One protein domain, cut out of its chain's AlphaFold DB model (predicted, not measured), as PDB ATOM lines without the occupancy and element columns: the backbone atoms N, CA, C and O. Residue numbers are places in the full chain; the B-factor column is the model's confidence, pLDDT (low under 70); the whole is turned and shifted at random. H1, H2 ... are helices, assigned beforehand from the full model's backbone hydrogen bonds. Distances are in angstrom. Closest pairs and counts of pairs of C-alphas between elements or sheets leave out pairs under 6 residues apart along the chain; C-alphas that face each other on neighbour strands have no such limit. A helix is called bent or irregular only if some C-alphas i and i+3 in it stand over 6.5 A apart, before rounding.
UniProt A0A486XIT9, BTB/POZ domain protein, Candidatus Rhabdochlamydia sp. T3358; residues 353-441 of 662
ATOM      1  N   LEU A 353      -2.961  30.559  25.105       66.44
ATOM      2  CA  LEU A 353      -1.718  30.696  24.335       66.44
ATOM      3  C   LEU A 353      -1.645  29.700  23.163       66.44
ATOM      4  O   LEU A 353      -0.601  29.529  22.541       66.44
ATOM      5  N   VAL A 354      -2.758  29.035  22.858       59.84
ATOM      6  CA  VAL A 354      -2.893  28.052  21.781       59.84
ATOM      7  C   VAL A 354      -3.321  28.772  20.500       59.84
ATOM      8  O   VAL A 354      -4.485  29.127  20.335       59.84
ATOM      9  N   GLY A 355      -2.358  29.022  19.609       64.75
ATOM     10  CA  GLY A 355      -2.526  29.772  18.358       64.75
ATOM     11  C   GLY A 355      -1.181  30.109  17.698       64.75
ATOM     12  O   GLY A 355      -0.151  29.553  18.074       64.75
ATOM     13  N   LYS A 356      -1.162  31.022  16.714       56.00
ATOM     14  CA  LYS A 356       0.103  31.508  16.127       56.00
ATOM     15  C   LYS A 356       0.917  32.250  17.187       56.00
ATOM     16  O   LYS A 356       0.386  33.133  17.859       56.00
ATOM     17  N   PHE A 357       2.195  31.902  17.307       57.94
ATOM     18  CA  PHE A 357       3.106  32.489  18.285       57.94
ATOM     19  C   PHE A 357       3.267  33.997  18.036       57.94
ATOM     20  O   PHE A 357       3.810  34.406  17.009       57.94
ATOM     21  N   GLN A 358       2.763  34.835  18.949       60.97
ATOM     22  CA  GLN A 358       2.942  36.291  18.892       60.97
ATOM     23  C   GLN A 358       4.084  36.717  19.817       60.97
ATOM     24  O   GLN A 358       4.159  36.284  20.971       60.97
ATOM     25  N   SER A 359       4.944  37.608  19.320       58.00
ATOM     26  CA  SER A 359       6.169  38.064  19.989       58.00
ATOM     27  C   SER A 359       5.954  38.706  21.360       58.00
ATOM     28  O   SER A 359       6.909  38.814  22.105       58.00
ATOM     29  N   ALA A 360       4.741  39.110  21.741       65.94
ATOM     30  CA  ALA A 360       4.485  39.713  23.052       65.94
ATOM     31  C   ALA A 360       4.391  38.696  24.214       65.94
ATOM     32  O   ALA A 360       4.453  39.092  25.375       65.94
ATOM     33  N   ASN A 361       4.243  37.393  23.929       65.25
ATOM     34  CA  ASN A 361       3.997  36.360  24.951       65.25
ATOM     35  C   ASN A 361       5.141  35.340  25.115       65.25
ATOM     36  O   ASN A 361       4.979  34.374  25.863       65.25
ATOM     37  N   TYR A 362       6.289  35.538  24.453       69.44
ATOM     38  CA  TYR A 362       7.406  34.579  24.455       69.44
ATOM     39  C   TYR A 362       7.960  34.319  25.858       69.44
ATOM     40  O   TYR A 362       8.023  33.166  26.275       69.44
ATOM     41  N   GLU A 363       8.283  35.367  26.622       63.81
ATOM     42  CA  GLU A 363       8.828  35.208  27.975       63.81
ATOM     43  C   GLU A 363       7.878  34.408  28.848       63.81
ATOM     44  O   GLU A 363       8.309  33.465  29.494       63.81
ATOM     45  N   LYS A 364       6.574  34.700  28.798       67.62
ATOM     46  CA  LYS A 364       5.566  33.958  29.566       67.62
ATOM     47  C   LYS A 364       5.450  32.503  29.122       67.62
ATOM     48  O   LYS A 364       5.364  31.633  29.981       67.62
ATOM     49  N   PHE A 365       5.453  32.232  27.816       69.75
ATOM     50  CA  PHE A 365       5.377  30.869  27.289       69.75
ATOM     51  C   PHE A 365       6.575  30.038  27.732       69.75
ATOM     52  O   PHE A 365       6.418  28.973  28.316       69.75
ATOM     53  N   PHE A 366       7.778  30.524  27.466       68.88
ATOM     54  CA  PHE A 366       8.988  29.773  27.746       68.88
ATOM     55  C   PHE A 366       9.283  29.737  29.245       68.88
ATOM     56  O   PHE A 366       9.741  28.708  29.720       68.88
ATOM     57  N   TYR A 367       8.961  30.792  30.006       69.50
ATOM     58  CA  TYR A 367       8.958  30.743  31.470       69.50
ATOM     59  C   TYR A 367       8.034  29.632  31.949       69.50
ATOM     60  O   TYR A 367       8.428  28.831  32.783       69.50
ATOM     61  N   PHE A 368       6.822  29.541  31.401       69.19
ATOM     62  CA  PHE A 368       5.860  28.521  31.794       69.19
ATOM     63  C   PHE A 368       6.319  27.107  31.415       69.19
ATOM     64  O   PHE A 368       6.229  26.201  32.241       69.19
ATOM     65  N   VAL A 369       6.845  26.910  30.202       70.62
ATOM     66  CA  VAL A 369       7.398  25.622  29.756       70.62
ATOM     67  C   VAL A 369       8.609  25.250  30.610       70.62
ATOM     68  O   VAL A 369       8.622  24.169  31.188       70.62
ATOM     69  N   HIS A 370       9.571  26.156  30.778       69.69
ATOM     70  CA  HIS A 370      10.748  25.950  31.618       69.69
ATOM     71  C   HIS A 370      10.351  25.633  33.058       69.69
ATOM     72  O   HIS A 370      10.773  24.618  33.591       69.69
ATOM     73  N   HIS A 371       9.477  26.433  33.663       69.69
ATOM     74  CA  HIS A 371       8.986  26.205  35.016       69.69
ATOM     75  C   HIS A 371       8.276  24.853  35.150       69.69
ATOM     76  O   HIS A 371       8.491  24.133  36.124       69.69
ATOM     77  N   SER A 372       7.477  24.465  34.153       66.31
ATOM     78  CA  SER A 372       6.811  23.159  34.135       66.31
ATOM     79  C   SER A 372       7.811  21.999  34.064       66.31
ATOM     80  O   SER A 372       7.568  20.951  34.664       66.31
ATOM     81  N   TYR A 373       8.932  22.196  33.365       65.31
ATOM     82  CA  TYR A 373       9.975  21.192  33.162       65.31
ATOM     83  C   TYR A 373      11.025  21.132  34.259       65.31
ATOM     84  O   TYR A 373      11.505  20.052  34.557       65.31
ATOM     85  N   THR A 374      11.413  22.256  34.847       66.94
ATOM     86  CA  THR A 374      12.535  22.327  35.792       66.94
ATOM     87  C   THR A 374      12.082  22.611  37.213       66.94
ATOM     88  O   THR A 374      12.896  22.541  38.131       66.94
ATOM     89  N   GLY A 375      10.809  22.974  37.418       64.75
ATOM     90  CA  GLY A 375      10.287  23.429  38.708       64.75
ATOM     91  C   GLY A 375      10.941  24.720  39.210       64.75
ATOM     92  O   GLY A 375      10.568  25.229  40.265       64.75
ATOM     93  N   LYS A 376      11.911  25.272  38.472       67.81
ATOM     94  CA  LYS A 376      12.634  26.488  38.822       67.81
ATOM     95  C   LYS A 376      11.902  27.682  38.234       67.81
ATOM     96  O   LYS A 376      11.315  27.624  37.157       67.81
ATOM     97  N   THR A 377      11.923  28.781  38.971       57.09
ATOM     98  CA  THR A 377      11.441  30.087  38.505       57.09
ATOM     99  C   THR A 377      12.555  30.902  37.851       57.09
ATOM    100  O   THR A 377      12.291  31.983  37.334       57.09
ATOM    101  N   ASP A 378      13.798  30.410  37.898       55.78
ATOM    102  CA  ASP A 378      14.975  31.095  37.373       55.78
ATOM    103  C   ASP A 378      15.318  30.613  35.958       55.78
ATOM    104  O   ASP A 378      16.048  29.640  35.743       55.78
ATOM    105  N   VAL A 379      14.758  31.338  34.994       49.16
ATOM    106  CA  VAL A 379      14.909  31.122  33.552       49.16
ATOM    107  C   VAL A 379      16.349  31.326  33.065       49.16
ATOM    108  O   VAL A 379      16.696  30.889  31.971       49.16
ATOM    109  N   PHE A 380      17.229  31.938  33.863       48.00
ATOM    110  CA  PHE A 380      18.602  32.209  33.438       48.00
ATOM    111  C   PHE A 380      19.516  30.972  33.436       48.00
ATOM    112  O   PHE A 380      20.641  31.066  32.951       48.00
ATOM    113  N   SER A 381      19.065  29.821  33.959       45.06
ATOM    114  CA  SER A 381      19.952  28.691  34.281       45.06
ATOM    115  C   SER A 381      20.026  27.538  33.266       45.06
ATOM    116  O   SER A 381      20.933  26.719  33.392       45.06
ATOM    117  N   VAL A 382      19.153  27.446  32.252       44.56
ATOM    118  CA  VAL A 382      19.232  26.392  31.212       44.56
ATOM    119  C   VAL A 382      18.762  26.942  29.872       44.56
ATOM    120  O   VAL A 382      17.631  27.412  29.798       44.56
ATOM    121  N   ILE A 383      19.639  26.853  28.861       49.34
ATOM    122  CA  ILE A 383      19.545  27.491  27.535       49.34
ATOM    123  C   ILE A 383      19.122  28.932  27.720       49.34
ATOM    124  O   ILE A 383      17.933  29.254  27.791       49.34
ATOM    125  N   THR A 384      20.110  29.817  27.851       46.66
ATOM    126  CA  THR A 384      19.794  31.234  27.865       46.66
ATOM    127  C   THR A 384      18.900  31.490  26.666       46.66
ATOM    128  O   THR A 384      19.252  31.134  25.554       46.66
ATOM    129  N   PHE A 385      17.725  32.082  26.866       47.53
ATOM    130  CA  PHE A 385      16.852  32.504  25.763       47.53
ATOM    131  C   PHE A 385      17.600  33.289  24.673       47.53
ATOM    132  O   PHE A 385      17.102  33.421  23.566       47.53
ATOM    133  N   LYS A 386      18.790  33.808  24.996       48.62
ATOM    134  CA  LYS A 386      19.765  34.376  24.067       48.62
ATOM    135  C   LYS A 386      20.230  33.412  22.963       48.62
ATOM    136  O   LYS A 386      20.580  33.896  21.896       48.62
ATOM    137  N   ASP A 387      20.224  32.103  23.198       57.03
ATOM    138  CA  ASP A 387      20.640  31.066  22.242       57.03
ATOM    139  C   ASP A 387      19.478  30.622  21.342       57.03
ATOM    140  O   ASP A 387      19.680  30.212  20.199       57.03
ATOM    141  N   LEU A 388      18.239  30.745  21.835       66.19
ATOM    142  CA  LEU A 388      17.043  30.580  21.020       66.19
ATOM    143  C   LEU A 388      16.798  31.875  20.248       66.19
ATOM    144  O   LEU A 388      16.217  32.814  20.771       66.19
ATOM    145  N   ASP A 389      17.241  31.924  18.993       74.25
ATOM    146  CA  ASP A 389      16.984  33.053  18.094       74.25
ATOM    147  C   ASP A 389      15.467  33.280  17.913       74.25
ATOM    148  O   ASP A 389      14.812  32.627  17.101       74.25
ATOM    149  N   ILE A 390      14.891  34.169  18.733       66.69
ATOM    150  CA  ILE A 390      13.442  34.402  18.828       66.69
ATOM    151  C   ILE A 390      12.878  34.857  17.484       66.69
ATOM    152  O   ILE A 390      11.744  34.506  17.158       66.69
ATOM    153  N   GLU A 391      13.652  35.602  16.689       72.88
ATOM    154  CA  GLU A 391      13.233  36.046  15.358       72.88
ATOM    155  C   GLU A 391      12.980  34.852  14.434       72.88
ATOM    156  O   GLU A 391      11.978  34.838  13.720       72.88
ATOM    157  N   LYS A 392      13.796  33.792  14.530       78.00
ATOM    158  CA  LYS A 392      13.589  32.544  13.775       78.00
ATOM    159  C   LYS A 392      12.370  31.744  14.228       78.00
ATOM    160  O   LYS A 392      11.877  30.911  13.471       78.00
ATOM    161  N   LEU A 393      11.879  31.981  15.444       75.81
ATOM    162  CA  LEU A 393      10.685  31.323  15.979       75.81
ATOM    163  C   LEU A 393       9.390  32.084  15.659       75.81
ATOM    164  O   LEU A 393       8.296  31.544  15.849       75.81
ATOM    165  N   GLN A 394       9.478  33.328  15.176       74.81
ATOM    166  CA  GLN A 394       8.299  34.123  14.841       74.81
ATOM    167  C   GLN A 394       7.517  33.501  13.678       74.81
ATOM    168  O   GLN A 394       8.064  33.147  12.638       74.81
ATOM    169  N   GLY A 395       6.196  33.398  13.847       76.44
ATOM    170  CA  GLY A 395       5.290  32.881  12.817       76.44
ATOM    171  C   GLY A 395       5.154  31.357  12.768       76.44
ATOM    172  O   GLY A 395       4.275  30.878  12.048       76.44
ATOM    173  N   LEU A 396       5.943  30.616  13.551       79.12
ATOM    174  CA  LEU A 396       5.787  29.171  13.715       79.12
ATOM    175  C   LEU A 396       4.555  28.833  14.565       79.12
ATOM    176  O   LEU A 396       4.077  29.640  15.374       79.12
ATOM    177  N   ASP A 397       4.016  27.632  14.370       80.31
ATOM    178  CA  ASP A 397       2.958  27.114  15.230       80.31
ATOM    179  C   ASP A 397       3.565  26.773  16.598       80.31
ATOM    180  O   ASP A 397       4.630  26.156  16.697       80.31
ATOM    181  N   TYR A 398       2.879  27.154  17.677       77.06
ATOM    182  CA  TYR A 398       3.334  26.870  19.036       77.06
ATOM    183  C   TYR A 398       3.632  25.382  19.246       77.06
ATOM    184  O   TYR A 398       4.544  25.062  20.000       77.06
ATOM    185  N   LYS A 399       2.908  24.472  18.572       79.38
ATOM    186  CA  LYS A 399       3.144  23.024  18.652       79.38
ATOM    187  C   LYS A 399       4.545  22.658  18.174       79.38
ATOM    188  O   LYS A 399       5.182  21.818  18.796       79.38
ATOM    189  N   GLU A 400       5.033  23.285  17.108       84.81
ATOM    190  CA  GLU A 400       6.348  23.004  16.517       84.81
ATOM    191  C   GLU A 400       7.467  23.383  17.495       84.81
ATOM    192  O   GLU A 400       8.349  22.572  17.778       84.81
ATOM    193  N   ILE A 401       7.363  24.577  18.088       83.81
ATOM    194  CA  ILE A 401       8.284  25.067  19.125       83.81
ATOM    195  C   ILE A 401       8.211  24.174  20.364       83.81
ATOM    196  O   ILE A 401       9.234  23.812  20.943       83.81
ATOM    197  N   LEU A 402       6.999  23.787  20.763       80.94
ATOM    198  CA  LEU A 402       6.780  22.941  21.924       80.94
ATOM    199  C   LEU A 402       7.501  21.595  21.752       80.94
ATOM    200  O   LEU A 402       8.188  21.172  22.673       80.94
ATOM    201  N   TYR A 403       7.396  20.936  20.593       82.62
ATOM    202  CA  TYR A 403       8.060  19.648  20.344       82.62
ATOM    203  C   TYR A 403       9.587  19.745  20.291       82.62
ATOM    204  O   TYR A 403      10.258  18.823  20.756       82.62
ATOM    205  N   LEU A 404      10.137  20.851  19.781       84.50
ATOM    206  CA  LEU A 404      11.571  21.126  19.895       84.50
ATOM    207  C   LEU A 404      11.978  21.218  21.373       84.50
ATOM    208  O   LEU A 404      12.901  20.532  21.799       84.50
ATOM    209  N   LEU A 405      11.253  22.007  22.170       81.75
ATOM    210  CA  LEU A 405      11.532  22.147  23.601       81.75
ATOM    211  C   LEU A 405      11.357  20.827  24.351       81.75
ATOM    212  O   LEU A 405      12.181  20.499  25.195       81.75
ATOM    213  N   HIS A 406      10.330  20.042  24.025       79.00
ATOM    214  CA  HIS A 406      10.130  18.710  24.586       79.00
ATOM    215  C   HIS A 406      11.366  17.848  24.391       79.00
ATOM    216  O   HIS A 406      11.860  17.267  25.350       79.00
ATOM    217  N   TYR A 407      11.872  17.792  23.160       82.31
ATOM    218  CA  TYR A 407      13.062  17.027  22.837       82.31
ATOM    219  C   TYR A 407      14.283  17.540  23.603       82.31
ATOM    220  O   TYR A 407      14.964  16.748  24.240       82.31
ATOM    221  N   ILE A 408      14.506  18.854  23.621       76.69
ATOM    222  CA  ILE A 408      15.613  19.477  24.357       76.69
ATOM    223  C   ILE A 408      15.571  19.113  25.850       76.69
ATOM    224  O   ILE A 408      16.599  18.798  26.442       76.69
ATOM    225  N   TYR A 409      14.388  19.134  26.472       70.12
ATOM    226  CA  TYR A 409      14.246  18.857  27.903       70.12
ATOM    227  C   TYR A 409      14.219  17.363  28.253       70.12
ATOM    228  O   TYR A 409      14.587  17.001  29.367       70.12
ATOM    229  N   THR A 410      13.758  16.490  27.352       72.06
ATOM    230  CA  THR A 410      13.506  15.068  27.672       72.06
ATOM    231  C   THR A 410      14.417  14.085  26.940       72.06
ATOM    232  O   THR A 410      14.545  12.944  27.386       72.06
ATOM    233  N   GLY A 411      15.019  14.500  25.825       78.12
ATOM    234  CA  GLY A 411      15.677  13.637  24.842       78.12
ATOM    235  C   GLY A 411      14.706  12.825  23.970       78.12
ATOM    236  O   GLY A 411      15.144  12.060  23.110       78.12
ATOM    237  N   GLU A 412      13.386  12.948  24.162       79.06
ATOM    238  CA  GLU A 412      12.407  12.129  23.447       79.06
ATOM    239  C   GLU A 412      11.956  12.761  22.130       79.06
ATOM    240  O   GLU A 412      11.265  13.781  22.084       79.06
ATOM    241  N   ALA A 413      12.265  12.095  21.019       84.38
ATOM    242  CA  ALA A 413      11.837  12.520  19.691       84.38
ATOM    243  C   ALA A 413      10.403  12.047  19.373       84.38
ATOM    244  O   ALA A 413      10.174  11.334  18.408       84.38
ATOM    245  N   ASN A 414       9.394  12.414  20.169       84.31
ATOM    246  CA  ASN A 414       7.993  12.011  19.935       84.31
ATOM    247  C   ASN A 414       7.210  13.002  19.053       84.31
ATOM    248  O   ASN A 414       6.091  13.401  19.373       84.31
ATOM    249  N   VAL A 415       7.784  13.390  17.913       86.12
ATOM    250  CA  VAL A 415       7.205  14.413  17.023       86.12
ATOM    251  C   VAL A 415       6.116  13.816  16.113       86.12
ATOM    252  O   VAL A 415       6.385  12.826  15.420       86.12
ATOM    253  N   PRO A 416       4.888  14.372  16.069       87.69
ATOM    254  CA  PRO A 416       3.862  14.014  15.091       87.69
ATOM    255  C   PRO A 416       4.359  14.196  13.657       87.69
ATOM    256  O   PRO A 416       5.134  15.103  13.361       87.69
ATOM    257  N   LEU A 417       3.929  13.314  12.758       86.38
ATOM    258  CA  LEU A 417       4.469  13.226  11.399       86.38
ATOM    259  C   LEU A 417       4.247  14.516  10.595       86.38
ATOM    260  O   LEU A 417       5.131  14.961   9.866       86.38
ATOM    261  N   GLU A 418       3.094  15.146  10.793       87.94
ATOM    262  CA  GLU A 418       2.702  16.421  10.204       87.94
ATOM    263  C   GLU A 418       3.580  17.598  10.660       87.94
ATOM    264  O   GLU A 418       3.718  18.571   9.923       87.94
ATOM    265  N   LEU A 419       4.231  17.491  11.825       89.12
ATOM    266  CA  LEU A 419       5.134  18.514  12.361       89.12
ATOM    267  C   LEU A 419       6.611  18.228  12.050       89.12
ATOM    268  O   LEU A 419       7.447  19.119  12.182       89.12
ATOM    269  N   CYS A 420       6.954  17.014  11.599       89.31
ATOM    270  CA  CYS A 420       8.344  16.612  11.360       89.31
ATOM    271  C   CYS A 420       9.081  17.508  10.354       89.31
ATOM    272  O   CYS A 420      10.299  17.602  10.441       89.31
ATOM    273  N   LEU A 421       8.399  18.175   9.407       88.62
ATOM    274  CA  LEU A 421       9.082  19.069   8.455       88.62
ATOM    275  C   LEU A 421       9.668  20.277   9.180       88.62
ATOM    276  O   LEU A 421      10.854  20.575   9.052       88.62
ATOM    277  N   THR A 422       8.812  20.970   9.925       89.19
ATOM    278  CA  THR A 422       9.180  22.201  10.608       89.19
ATOM    279  C   THR A 422      10.089  21.905  11.789       89.19
ATOM    280  O   THR A 422      11.100  22.577  11.958       89.19
ATOM    281  N   VAL A 423       9.801  20.842  12.549       89.00
ATOM    282  CA  VAL A 423      10.647  20.429  13.675       89.00
ATOM    283  C   VAL A 423      12.022  19.949  13.202       89.00
ATOM    284  O   VAL A 423      13.000  20.260  13.867       89.00
ATOM    285  N   SER A 424      12.147  19.286  12.042       89.38
ATOM    286  CA  SER A 424      13.461  18.943  11.465       89.38
ATOM    287  C   SER A 424      14.276  20.198  11.115       89.38
ATOM    288  O   SER A 424      15.448  20.294  11.470       89.38
ATOM    289  N   ARG A 425      13.645  21.214  10.503       88.06
ATOM    290  CA  ARG A 425      14.300  22.506  10.197       88.06
ATOM    291  C   ARG A 425      14.723  23.265  11.455       88.06
ATOM    292  O   ARG A 425      15.808  23.844  11.496       88.06
ATOM    293  N   LEU A 426      13.874  23.254  12.479       87.12
ATOM    294  CA  LEU A 426      14.186  23.826  13.785       87.12
ATOM    295  C   LEU A 426      15.345  23.086  14.455       87.12
ATOM    296  O   LEU A 426      16.278  23.722  14.930       87.12
ATOM    297  N   ALA A 427      15.317  21.754  14.442       87.12
ATOM    298  CA  ALA A 427      16.382  20.921  14.982       87.12
ATOM    299  C   ALA A 427      17.725  21.228  14.302       87.12
ATOM    300  O   ALA A 427      18.728  21.391  14.984       87.12
ATOM    301  N   ASP A 428      17.736  21.400  12.978       86.75
ATOM    302  CA  ASP A 428      18.928  21.816  12.226       86.75
ATOM    303  C   ASP A 428      19.421  23.209  12.649       86.75
ATOM    304  O   ASP A 428      20.609  23.415  12.881       86.75
ATOM    305  N   THR A 429      18.490  24.152  12.827       85.50
ATOM    306  CA  THR A 429      18.785  25.527  13.268       85.50
ATOM    307  C   THR A 429      19.445  25.561  14.648       85.50
ATOM    308  O   THR A 429      20.331  26.381  14.880       85.50
ATOM    309  N   TYR A 430      19.034  24.665  15.547       82.19
ATOM    310  CA  TYR A 430      19.531  24.582  16.922       82.19
ATOM    311  C   TYR A 430      20.547  23.454  17.150       82.19
ATOM    312  O   TYR A 430      20.881  23.157  18.289       82.19
ATOM    313  N   SER A 431      21.092  22.864  16.081       87.56
ATOM    314  CA  SER A 431      22.100  21.788  16.145       87.56
ATOM    315  C   SER A 431      21.651  20.492  16.852       87.56
ATOM    316  O   SER A 431      22.483  19.685  17.263       87.56
ATOM    317  N   GLU A 432      20.346  20.224  16.918       87.25
ATOM    318  CA  GLU A 432      19.751  19.003  17.482       87.25
ATOM    319  C   GLU A 432      19.704  17.867  16.441       87.25
ATOM    320  O   GLU A 432      18.646  17.445  15.960       87.25
ATOM    321  N   LEU A 433      20.880  17.363  16.048       87.19
ATOM    322  CA  LEU A 433      21.036  16.421  14.927       87.19
ATOM    323  C   LEU A 433      20.222  15.125  15.067       87.19
ATOM    324  O   LEU A 433      19.776  14.570  14.062       87.19
ATOM    325  N   ASP A 434      20.021  14.623  16.281       87.50
ATOM    326  CA  ASP A 434      19.308  13.361  16.496       87.50
ATOM    327  C   ASP A 434      17.783  13.523  16.369       87.50
ATOM    328  O   ASP A 434      17.124  12.662  15.775       87.50
ATOM    329  N   LEU A 435      17.225  14.672  16.776       88.50
ATOM    330  CA  LEU A 435      15.828  15.028  16.499       88.50
ATOM    331  C   LEU A 435      15.579  15.197  14.998       88.50
ATOM    332  O   LEU A 435      14.561  14.726  14.479       88.50
ATOM    333  N   LYS A 436      16.526  15.833  14.297       90.69
ATOM    334  CA  LYS A 436      16.504  15.973  12.838       90.69
ATOM    335  C   LYS A 436      16.467  14.601  12.162       90.69
ATOM    336  O   LYS A 436      15.510  14.297  11.450       90.69
ATOM    337  N   LYS A 437      17.433  13.726  12.479       88.62
ATOM    338  CA  LYS A 437      17.486  12.340  11.971       88.62
ATOM    339  C   LYS A 437      16.192  11.579  12.246       88.62
ATOM    340  O   LYS A 437      15.723  10.843  11.378       88.62
ATOM    341  N   PHE A 438      15.607  11.732  13.437       90.69
ATOM    342  CA  PHE A 438      14.339  11.091  13.770       90.69
ATOM    343  C   PHE A 438      13.204  11.564  12.851       90.69
ATOM    344  O   PHE A 438      12.496  10.737  12.272       90.69
ATOM    345  N   CYS A 439      13.034  12.879  12.703       90.81
ATOM    346  CA  CYS A 439      11.982  13.461  11.871       90.81
ATOM    347  C   CYS A 439      12.150  13.088  10.394       90.81
ATOM    348  O   CYS A 439      11.176  12.692   9.747       90.81
ATOM    349  N   ASP A 440      13.384  13.136   9.893       88.00
ATOM    350  CA  ASP A 440      13.726  12.766   8.522       88.00
ATOM    351  C   ASP A 440      13.440  11.278   8.276       88.00
ATOM    352  O   ASP A 440      12.757  10.929   7.314       88.00
ATOM    353  N   LYS A 441      13.825  10.392   9.207       88.38
ATOM    354  CA  LYS A 441      13.506   8.955   9.143       88.38
ATOM    355  C   LYS A 441      11.999   8.688   9.175       88.38
ATOM    356  O   LYS A 441      11.509   7.802   8.475       88.38
TER     357      LYS A 441
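This is residues 353 to 441 of the 662 residues of the protein "BTB/POZ domain protein" of Candidatus Rhabdochlamydia sp. T3358 (UniProt A0A486XIT9). A helix in the middle, H3, has a helical hairpin of H4 and H5 on one side, with H4 packed steeply across it, and H1 on the other side, only loosely met. From the end of H1 the long link of residues 375 to 389 loops round to little H2, and the chain then turns back into H3. The printed part has 89 residues with five named helices, in the order H1, H2, H3, H4, H5, and no named strand; its class is all helix. It is compact, with a radius of gyration of the C-alphas of 12.5 A, and spans 36 by 24 by 20 A.

Find C-alpha 398 at (3.334, 26.870, 19.036); from there H3, residues 398 to 410, runs 17.8 A from first to last C-alpha. H4, residues 417 to 429, covers 19.0 A; it is irregular, with C-alphas 418 and 421 standing 7.1 A apart. H5, residues 433 to 441, covers 12.1 A and ends at C-alpha 441 at (13.506, 8.955, 9.143). Now go back to C-alpha 362 at (7.406, 34.579, 24.455), where H1, residues 362 to 374, begins its 17.5 A. H2 is short, residues 390 to 393, and covers 5.0 A.

Start at H3, which touches H4 with its residues 399 to 404 alone; the closest C-alphas, of Glu 400 and Val 423, are 5.8 A apart. The two run the same way at a steep tilt of 66 degrees. H4 and H5 form a helical hairpin: they touch, opposite ways at a shallow tilt of 31 degrees, and their closest C-alphas, of Ser 424 and Lys 436, are 4.5 A apart. H3 and H5 are close but not clearly touching, with the C-alphas of Tyr 407 and Leu 435 closest at 7.2 A. H1 and H3 are also close but not clearly touching: look at the C-alphas of Tyr 373 and Tyr 409, the closest, 7.2 A apart. They run the same way at a shallow tilt of 32 degrees. H2 is close to H3 but not clearly touching, with the C-alphas of Leu 393 and Ile 401 closest at 7.4 A. H1 and H2 are only just apart, at 8.3 A, and both are apart from H4 and H5. In H1, H3 and H5 every O i to N i+4 pair is within hydrogen-bond range; in H4 7 of 9 are, and H2 is too short for such a pair.

The C-alphas farthest apart, of Thr 377 and Lys 441, are 36.2 A from each other. The printed part has no cut. The link from H1 to H2 is long, with 15 residues; those from H2 to H3 and from H4 to H5 are tight, and that from H3 to H4 is short. The mean pLDDT of the printed part is 74.2; look for values under 70 in residues 353 to 368, 370 to 388 and 390.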